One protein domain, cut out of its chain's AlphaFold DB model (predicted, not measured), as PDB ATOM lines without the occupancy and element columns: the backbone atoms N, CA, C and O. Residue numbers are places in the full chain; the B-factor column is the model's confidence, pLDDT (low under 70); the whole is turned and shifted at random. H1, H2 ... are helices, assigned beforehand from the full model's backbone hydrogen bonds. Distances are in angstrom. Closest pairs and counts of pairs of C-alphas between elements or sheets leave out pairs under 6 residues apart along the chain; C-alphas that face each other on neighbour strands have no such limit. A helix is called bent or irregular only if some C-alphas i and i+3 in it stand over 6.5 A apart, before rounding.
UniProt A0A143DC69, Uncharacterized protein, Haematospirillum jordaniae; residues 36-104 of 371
ATOM      1  N   ASN A  36      -2.151   7.473  24.142       91.69
ATOM      2  CA  ASN A  36      -1.256   7.391  22.983       91.69
ATOM      3  C   ASN A  36      -0.864   8.770  22.418       91.69
ATOM      4  O   ASN A  36       0.060   8.881  21.614       91.69
ATOM      5  N   GLU A  37      -1.564   9.831  22.824       94.06
ATOM      6  CA  GLU A  37      -1.298  11.216  22.436       94.06
ATOM      7  C   GLU A  37      -0.760  12.063  23.599       94.06
ATOM      8  O   GLU A  37      -0.712  13.293  23.487       94.06
ATOM      9  N   ALA A  38      -0.349  11.439  24.710       95.38
ATOM     10  CA  ALA A  38       0.254  12.140  25.836       95.38
ATOM     11  C   ALA A  38       1.525  12.893  25.391       95.38
ATOM     12  O   ALA A  38       2.438  12.324  24.793       95.38
ATOM     13  N   ARG A  39       1.567  14.204  25.658       96.06
ATOM     14  CA  ARG A  39       2.652  15.119  25.249       96.06
ATOM     15  C   ARG A  39       3.235  15.939  26.386       96.06
ATOM     16  O   ARG A  39       4.265  16.582  26.195       96.06
ATOM     17  N   THR A  40       2.544  16.011  27.517       96.81
ATOM     18  CA  THR A  40       2.987  16.789  28.677       96.81
ATOM     19  C   THR A  40       3.322  15.862  29.839       96.81
ATOM     20  O   THR A  40       2.758  14.769  29.923       96.81
ATOM     21  N   PRO A  41       4.183  16.290  30.780       97.44
ATOM     22  CA  PRO A  41       4.513  15.481  31.949       97.44
ATOM     23  C   PRO A  41       3.268  15.057  32.739       97.44
ATOM     24  O   PRO A  41       3.151  13.900  33.119       97.44
ATOM     25  N   PHE A  42       2.299  15.964  32.901       97.50
ATOM     26  CA  PHE A  42       0.997  15.678  33.507       97.50
ATOM     27  C   PHE A  42       0.250  14.540  32.800       97.50
ATOM     28  O   PHE A  42      -0.200  13.606  33.456       97.50
ATOM     29  N   GLN A  43       0.156  14.590  31.468       96.62
ATOM     30  CA  GLN A  43      -0.543  13.557  30.703       96.62
ATOM     31  C   GLN A  43       0.126  12.189  30.856       96.62
ATOM     32  O   GLN A  43      -0.558  11.185  31.023       96.62
ATOM     33  N   HIS A  44       1.461  12.150  30.860       96.38
ATOM     34  CA  HIS A  44       2.193  10.911  31.113       96.38
ATOM     35  C   HIS A  44       1.969  10.374  32.532       96.38
ATOM     36  O   HIS A  44       1.844   9.164  32.690       96.38
ATOM     37  N   LEU A  45       1.885  11.239  33.549       96.38
ATOM     38  CA  LEU A  45       1.568  10.815  34.919       96.38
ATOM     39  C   LEU A  45       0.175  10.182  35.002       96.38
ATOM     40  O   LEU A  45       0.043   9.093  35.544       96.38
ATOM     41  N   VAL A  46      -0.844  10.817  34.416       95.69
ATOM     42  CA  VAL A  46      -2.214  10.272  34.393       95.69
ATOM     43  C   VAL A  46      -2.273   8.919  33.675       95.69
ATOM     44  O   VAL A  46      -2.942   8.009  34.141       95.69
ATOM     45  N   CYS A  47      -1.542   8.752  32.572       93.81
ATOM     46  CA  CYS A  47      -1.546   7.507  31.795       93.81
ATOM     47  C   CYS A  47      -0.660   6.384  32.353       93.81
ATOM     48  O   CYS A  47      -0.695   5.273  31.824       93.81
ATOM     49  N   SER A  48       0.152   6.664  33.375       92.56
ATOM     50  CA  SER A  48       1.033   5.680  34.025       92.56
ATOM     51  C   SER A  48       0.600   5.325  35.446       92.56
ATOM     52  O   SER A  48       1.256   4.520  36.102       92.56
ATOM     53  N   ASP A  49      -0.505   5.901  35.922       93.75
ATOM     54  CA  ASP A  49      -1.034   5.643  37.252       93.75
ATOM     55  C   ASP A  49      -2.533   5.309  37.190       93.75
ATOM     56  O   ASP A  49      -3.322   6.132  36.719       93.75
ATOM     57  N   PRO A  50      -2.960   4.124  37.665       91.62
ATOM     58  CA  PRO A  50      -4.346   3.680  37.516       91.62
ATOM     59  C   PRO A  50      -5.334   4.556  38.299       91.62
ATOM     60  O   PRO A  50      -6.462   4.772  37.855       91.62
ATOM     61  N   VAL A  51      -4.914   5.117  39.437       93.12
ATOM     62  CA  VAL A  51      -5.772   5.963  40.274       93.12
ATOM     63  C   VAL A  51      -5.955   7.332  39.630       93.12
ATOM     64  O   VAL A  51      -7.068   7.859  39.605       93.12
ATOM     65  N   LEU A  52      -4.888   7.918  39.080       94.75
ATOM     66  CA  LEU A  52      -5.008   9.151  38.305       94.75
ATOM     67  C   LEU A  52      -5.835   8.952  37.039       94.75
ATOM     68  O   LEU A  52      -6.657   9.816  36.748       94.75
ATOM     69  N   LEU A  53      -5.663   7.837  36.325       92.31
ATOM     70  CA  LEU A  53      -6.450   7.503  35.137       92.31
ATOM     71  C   LEU A  53      -7.958   7.533  35.442       92.31
ATOM     72  O   LEU A  53      -8.727   8.204  34.749       92.31
ATOM     73  N   GLU A  54      -8.366   6.885  36.536       91.38
ATOM     74  CA  GLU A  54      -9.754   6.881  37.000       91.38
ATOM     75  C   GLU A  54     -10.243   8.279  37.415       91.38
ATOM     76  O   GLU A  54     -11.347   8.695  37.045       91.38
ATOM     77  N   LEU A  55      -9.454   9.008  38.211       94.00
ATOM     78  CA  LEU A  55      -9.846  10.323  38.726       94.00
ATOM     79  C   LEU A  55      -9.953  11.370  37.610       94.00
ATOM     80  O   LEU A  55     -10.887  12.176  37.616       94.00
ATOM     81  N   ASP A  56      -9.040  11.330  36.642       95.44
ATOM     82  CA  ASP A  56      -9.044  12.181  35.455       95.44
ATOM     83  C   ASP A  56     -10.275  11.907  34.584       95.44
ATOM     84  O   ASP A  56     -11.009  12.835  34.231       95.44
ATOM     85  N   GLY A  57     -10.583  10.629  34.341       92.00
ATOM     86  CA  GLY A  57     -11.786  10.224  33.616       92.00
ATOM     87  C   GLY A  57     -13.084  10.671  34.288       92.00
ATOM     88  O   GLY A  57     -14.010  11.132  33.619       92.00
ATOM     89  N   ARG A  58     -13.148  10.611  35.625       92.62
ATOM     90  CA  ARG A  58     -14.293  11.122  36.403       92.62
ATOM     91  C   ARG A  58     -14.436  12.637  36.322       92.62
ATOM     92  O   ARG A  58     -15.559  13.139  36.343       92.62
ATOM     93  N   MET A  59     -13.322  13.363  36.269       92.88
ATOM     94  CA  MET A  59     -13.331  14.818  36.141       92.88
ATOM     95  C   MET A  59     -13.778  15.251  34.740       92.88
ATOM     96  O   MET A  59     -14.531  16.217  34.613       92.88
ATOM     97  N   GLY A  60     -13.351  14.530  33.696       89.81
ATOM     98  CA  GLY A  60     -13.772  14.688  32.299       89.81
ATOM     99  C   GLY A  60     -13.259  15.955  31.599       89.81
ATOM    100  O   GLY A  60     -12.884  15.907  30.430       89.81
ATOM    101  N   HIS A  61     -13.209  17.093  32.295       88.75
ATOM    102  CA  HIS A  61     -12.585  18.329  31.827       88.75
ATOM    103  C   HIS A  61     -11.949  19.102  32.983       88.75
ATOM    104  O   HIS A  61     -12.522  19.224  34.065       88.75
ATOM    105  N   HIS A  62     -10.781  19.688  32.724       85.81
ATOM    106  CA  HIS A  62     -10.049  20.472  33.708       85.81
ATOM    107  C   HIS A  62     -10.372  21.959  33.602       85.81
ATOM    108  O   HIS A  62     -10.181  22.564  32.545       85.81
ATOM    109  N   ASP A  63     -10.750  22.583  34.720       93.12
ATOM    110  CA  ASP A  63     -10.628  24.033  34.835       93.12
ATOM    111  C   ASP A  63      -9.142  24.417  34.735       93.12
ATOM    112  O   ASP A  63      -8.292  23.908  35.471       93.12
ATOM    113  N   LYS A  64      -8.813  25.308  33.793       94.75
ATOM    114  CA  LYS A  64      -7.421  25.677  33.504       94.75
ATOM    115  C   LYS A  64      -6.722  26.296  34.715       94.75
ATOM    116  O   LYS A  64      -5.530  26.068  34.897       94.75
ATOM    117  N   VAL A  65      -7.437  27.089  35.515       96.69
ATOM    118  CA  VAL A  65      -6.863  27.763  36.688       96.69
ATOM    119  C   VAL A  65      -6.540  26.733  37.765       96.69
ATOM    120  O   VAL A  65      -5.446  26.762  38.332       96.69
ATOM    121  N   TRP A  66      -7.452  25.789  38.000       96.62
ATOM    122  CA  TRP A  66      -7.222  24.671  38.909       96.62
ATOM    123  C   TRP A  66      -6.030  23.814  38.476       96.62
ATOM    124  O   TRP A  66      -5.150  23.552  39.299       96.62
ATOM    125  N   LEU A  67      -5.966  23.417  37.199       96.31
ATOM    126  CA  LEU A  67      -4.883  22.567  36.700       96.31
ATOM    127  C   LEU A  67      -3.535  23.282  36.832       96.31
ATOM    128  O   LEU A  67      -2.608  22.731  37.416       96.31
ATOM    129  N   ASP A  68      -3.437  24.534  36.379       97.25
ATOM    130  CA  ASP A  68      -2.204  25.322  36.472       97.25
ATOM    131  C   ASP A  68      -1.709  25.460  37.923       97.25
ATOM    132  O   ASP A  68      -0.511  25.305  38.180       97.25
ATOM    133  N   SER A  69      -2.622  25.732  38.863       97.75
ATOM    134  CA  SER A  69      -2.306  25.829  40.292       97.75
ATOM    135  C   SER A  69      -1.867  24.481  40.869       97.75
ATOM    136  O   SER A  69      -0.933  24.428  41.669       97.75
ATOM    137  N   THR A  70      -2.527  23.394  40.471       97.69
ATOM    138  CA  THR A  70      -2.246  22.037  40.955       97.69
ATOM    139  C   THR A  70      -0.886  21.553  40.467       97.69
ATOM    140  O   THR A  70      -0.071  21.107  41.272       97.69
ATOM    141  N   LEU A  71      -0.588  21.715  39.173       97.88
ATOM    142  CA  LEU A  71       0.708  21.337  38.607       97.88
ATOM    143  C   LEU A  71       1.851  22.110  39.271       97.88
ATOM    144  O   LEU A  71       2.871  21.517  39.613       97.88
ATOM    145  N   GLN A  72       1.668  23.412  39.519       97.81
ATOM    146  CA  GLN A  72       2.653  24.213  40.244       97.81
ATOM    147  C   GLN A  72       2.831  23.732  41.693       97.81
ATOM    148  O   GLN A  72       3.964  23.597  42.149       97.81
ATOM    149  N   GLY A  73       1.733  23.461  42.406       97.75
ATOM    150  CA  GLY A  73       1.761  22.986  43.791       97.75
ATOM    151  C   GLY A  73       2.423  21.616  43.952       97.75
ATOM    152  O   GLY A  73       3.148  21.404  44.919       97.75
ATOM    153  N   CYS A  74       2.237  20.721  42.979       97.50
ATOM    154  CA  CYS A  74       2.847  19.390  42.959       97.50
ATOM    155  C   CYS A  74       4.228  19.346  42.286       97.50
ATOM    156  O   CYS A  74       4.800  18.268  42.137       97.50
ATOM    157  N   GLY A  75       4.771  20.493  41.857       97.38
ATOM    158  CA  GLY A  75       6.086  20.567  41.215       97.38
ATOM    159  C   GLY A  75       6.168  19.874  39.850       97.38
ATOM    160  O   GLY A  75       7.254  19.473  39.435       97.38
ATOM    161  N   ILE A  76       5.044  19.718  39.145       97.81
ATOM    162  CA  ILE A  76       4.977  19.048  37.842       97.81
ATOM    163  C   ILE A  76       5.329  20.058  36.734       97.81
ATOM    164  O   ILE A  76       4.658  21.091  36.611       97.81
ATOM    165  N   PRO A  77       6.348  19.798  35.891       97.00
ATOM    166  CA  PRO A  77       6.700  20.703  34.802       97.00
ATOM    167  C   PRO A  77       5.574  20.827  33.765       97.00
ATOM    168  O   PRO A  77       4.908  19.855  33.417       97.00
ATOM    169  N   ARG A  78       5.392  22.032  33.207       95.31
ATOM    170  CA  ARG A  78       4.375  22.290  32.164       95.31
ATOM    171  C   ARG A  78       4.744  21.726  30.790       95.31
ATOM    172  O   ARG A  78       3.880  21.582  29.933       95.31
ATOM    173  N   GLN A  79       6.029  21.488  30.558       95.69
ATOM    174  CA  GLN A  79       6.586  21.030  29.288       95.69
ATOM    175  C   GLN A  79       7.646  19.965  29.555       95.69
ATOM    176  O   GLN A  79       8.244  19.946  30.631       95.69
ATOM    177  N   GLY A  80       7.886  19.114  28.563       94.50
ATOM    178  CA  GLY A  80       8.793  17.973  28.658       94.50
ATOM    179  C   GLY A  80       8.068  16.657  28.393       94.50
ATOM    180  O   GLY A  80       6.873  16.651  28.108       94.50
ATOM    181  N   GLY A  81       8.813  15.557  28.463       93.94
ATOM    182  CA  GLY A  81       8.265  14.206  28.350       93.94
ATOM    183  C   GLY A  81       7.797  13.648  29.693       93.94
ATOM    184  O   GLY A  81       7.585  14.382  30.658       93.94
ATOM    185  N   ALA A  82       7.659  12.326  29.753       94.19
ATOM    186  CA  ALA A  82       7.322  11.622  30.981       94.19
ATOM    187  C   ALA A  82       8.364  11.901  32.083       94.19
ATOM    188  O   ALA A  82       9.564  11.779  31.815       94.19
ATOM    189  N   PRO A  83       7.948  12.251  33.316       94.69
ATOM    190  CA  PRO A  83       8.875  12.347  34.437       94.69
ATOM    191  C   PRO A  83       9.596  11.019  34.669       94.69
ATOM    192  O   PRO A  83       9.008   9.951  34.466       94.69
ATOM    193  N   GLU A  84      10.842  11.091  35.132       92.38
ATOM    194  CA  GLU A  84      11.574   9.922  35.626       92.38
ATOM    195  C   GLU A  84      10.844   9.290  36.811       92.38
ATOM    196  O   GLU A  84      10.250   9.998  37.624       92.38
ATOM    197  N   GLU A  85      10.940   7.968  36.945       89.00
ATOM    198  CA  GLU A  85      10.138   7.192  37.894       89.00
ATOM    199  C   GLU A  85      10.246   7.700  39.339       89.00
ATOM    200  O   GLU A  85       9.245   7.952  40.005       89.00
ATOM    201  N   ARG A  86      11.463   8.003  39.803       88.44
ATOM    202  CA  ARG A  86      11.682   8.534  41.160       88.44
ATOM    203  C   ARG A  86      11.047   9.903  41.386       88.44
ATOM    204  O   ARG A  86      10.633  10.207  42.501       88.44
ATOM    205  N   ALA A  87      10.974  10.738  40.349       93.25
ATOM    206  CA  ALA A  87      10.301  12.029  40.441       93.25
ATOM    207  C   ALA A  87       8.779  11.847  40.576       93.25
ATOM    208  O   ALA A  87       8.128  12.620  41.285       93.25
ATOM    209  N   ARG A  88       8.218  10.790  39.970       94.69
ATOM    210  CA  ARG A  88       6.785  10.461  40.059       94.69
ATOM    211  C   ARG A  88       6.348  10.186  41.491       94.69
ATOM    212  O   ARG A  88       5.280  10.650  41.873       94.69
ATOM    213  N   TRP A  89       7.183   9.540  42.306       92.88
ATOM    214  CA  TRP A  89       6.856   9.220  43.705       92.88
ATOM    215  C   TRP A  89       6.550  10.445  44.578       92.88
ATOM    216  O   TRP A  89       5.861  10.318  45.584       92.88
ATOM    217  N   ALA A  90       7.036  11.632  44.205       92.94
ATOM    218  CA  ALA A  90       6.666  12.883  44.866       92.94
ATOM    219  C   ALA A  90       5.461  13.574  44.198       92.94
ATOM    220  O   ALA A  90       4.651  14.204  44.876       92.94
ATOM    221  N   MET A  91       5.343  13.466  42.871       96.56
ATOM    222  CA  MET A  91       4.329  14.170  42.079       96.56
ATOM    223  C   MET A  91       2.950  13.503  42.143       96.56
ATOM    224  O   MET A  91       1.943  14.194  42.309       96.56
ATOM    225  N   VAL A  92       2.891  12.176  42.013       95.88
ATOM    226  CA  VAL A  92       1.638  11.421  41.864       95.88
ATOM    227  C   VAL A  92       0.782  11.475  43.131       95.88
ATOM    228  O   VAL A  92      -0.371  11.889  43.009       95.88
ATOM    229  N   PRO A  93       1.295  11.194  44.350       94.31
ATOM    230  CA  PRO A  93       0.470  11.293  45.557       94.31
ATOM    231  C   PRO A  93      -0.119  12.696  45.770       94.31
ATOM    232  O   PRO A  93      -1.273  12.837  46.183       94.31
ATOM    233  N   CYS A  94       0.644  13.745  45.437       96.19
ATOM    234  CA  CYS A  94       0.158  15.124  45.475       96.19
ATOM    235  C   CYS A  94      -1.000  15.339  44.491       96.19
ATOM    236  O   CYS A  94      -2.047  15.872  44.868       96.19
ATOM    237  N   LEU A  95      -0.835  14.882  43.248       96.94
ATOM    238  CA  LEU A  95      -1.845  15.028  42.206       96.94
ATOM    239  C   LEU A  95      -3.122  14.248  42.555       96.94
ATOM    240  O   LEU A  95      -4.211  14.815  42.491       96.94
ATOM    241  N   VAL A  96      -3.003  13.004  43.029       95.69
ATOM    242  CA  VAL A  96      -4.137  12.189  43.502       95.69
ATOM    243  C   VAL A  96      -4.908  12.912  44.608       95.69
ATOM    244  O   VAL A  96      -6.139  12.987  44.564       95.69
ATOM    245  N   SER A  97      -4.201  13.492  45.586       94.38
ATOM    246  CA  SER A  97      -4.830  14.277  46.655       94.38
ATOM    247  C   SER A  97      -5.589  15.489  46.102       94.38
ATOM    248  O   SER A  97      -6.711  15.759  46.538       94.38
ATOM    249  N   ALA A  98      -5.016  16.203  45.130       96.12
ATOM    250  CA  ALA A  98      -5.653  17.360  44.507       96.12
ATOM    251  C   ALA A  98      -6.924  16.978  43.726       96.12
ATOM    252  O   ALA A  98      -7.950  17.645  43.878       96.12
ATOM    253  N   TYR A  99      -6.897  15.884  42.954       96.50
ATOM    254  CA  TYR A  99      -8.082  15.359  42.261       96.50
ATOM    255  C   TYR A  99      -9.187  14.972  43.235       96.50
ATOM    256  O   TYR A  99     -10.337  15.372  43.068       96.50
ATOM    257  N   ARG A 100      -8.852  14.215  44.284       94.56
ATOM    258  CA  ARG A 100      -9.835  13.793  45.288       94.56
ATOM    259  C   ARG A 100     -10.472  14.983  45.991       94.56
ATOM    260  O   ARG A 100     -11.689  15.000  46.161       94.56
ATOM    261  N   GLN A 101      -9.674  15.993  46.337       95.00
ATOM    262  CA  GLN A 101     -10.180  17.234  46.911       95.00
ATOM    263  C   GLN A 101     -11.129  17.954  45.945       95.00
ATOM    264  O   GLN A 101     -12.212  18.363  46.364       95.00
ATOM    265  N   TYR A 102     -10.752  18.081  44.670       95.31
ATOM    266  CA  TYR A 102     -11.580  18.724  43.647       95.31
ATOM    267  C   TYR A 102     -12.913  17.993  43.437       95.31
ATOM    268  O   TYR A 102     -13.970  18.617  43.396       95.31
ATOM    269  N   LEU A 103     -12.873  16.660  43.375       94.44
ATOM    270  CA  LEU A 103     -14.041  15.797  43.186       94.44
ATOM    271  C   LEU A 103     -14.870  15.596  44.469       94.44
ATOM    272  O   LEU A 103     -15.892  14.912  44.441       94.44
ATOM    273  N   GLY A 104     -14.440  16.147  45.609       95.06
ATOM    274  CA  GLY A 104     -15.115  15.967  46.897       95.06
ATOM    275  C   GLY A 104     -15.080  14.527  47.430       95.06
ATOM    276  O   GLY A 104     -15.917  14.160  48.259       95.06
TER     277      GLY A 104
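Overview. This is residues 36 to 104 of the 371 residues of an uncharacterized protein of Haematospirillum jordaniae (UniProt A0A143DC69). One long helix, H4, runs the length of a compact body of four helices; H2 packs along the half of H4 after its kink, and H1 crosses near H4's midpoint, making a corner with H2. H3 sits on another side of H4, and a long link brings the backbone from H3 back to the start of H4. The printed part has 69 residues with four named helices, in the order H1, H2, H3, H4, and no named strand: the class is all helix. The whole is compact, with a radius of gyration of the C-alphas of 10.9 A and spans of 30 by 24 by 20 A.

Along the chain. H4, residues 85 to 102, is 25.3 A long, from C-alpha 85 at (10.138, 7.192, 37.894) to C-alpha 102 at (-11.580, 18.724, 43.647). H1, residues 41 to 48, begins with C-alpha 41 at (4.513, 15.481, 31.949) and is 10.6 A long. H2, residues 50 to 59, measures 14.4 A, and H3, residues 64 to 73, 14.0 A.

Arrangement. H4 has a kink of 33 degrees near residue 92, yet is neither bent nor irregular, but only just: C-alphas 90 and 93 are 6.4 A apart. With residues 92 to 100 alone it touches H2, the closest C-alphas being those of Leu 52 and Val 96, 6.1 A; they run the same way at a shallow tilt of 33 degrees, only just short of steep. H3 and H4 form a helical hairpin and only just touch, with 3 pairs of C-alphas within 8 A, through residues 95 to 98 of H4 alone; the closest are Thr 70 and Ala 98, 6.8 A, and they run opposite ways at 45 degrees, a steep tilt. H1 is close to H4 but not clearly touching, about perpendicular at 89 degrees, with the C-alphas of Leu 45 and Val 92 closest at 7.0 A. H1 and H2 touch only at the corner, where the C-alphas of Val 46 and Leu 52 are closest at 4.9 A. H2 and H3 are apart. Every O i to N i+4 pair is within hydrogen-bond range in H1, H2 and H3; in H4, 11 of 14 are.

Size, cuts and confidence. The farthest C-alphas, of Gly 80 and Gly 104, are 30.1 A apart. The printed part has no cut; the link from H3 to H4 is long, with 11 residues, and the other two are tight. Residues 60 to 65, of which 64 and 65 belong to H3, stand free. The mean pLDDT of the printed part is 94.6, and no printed residue is under 70.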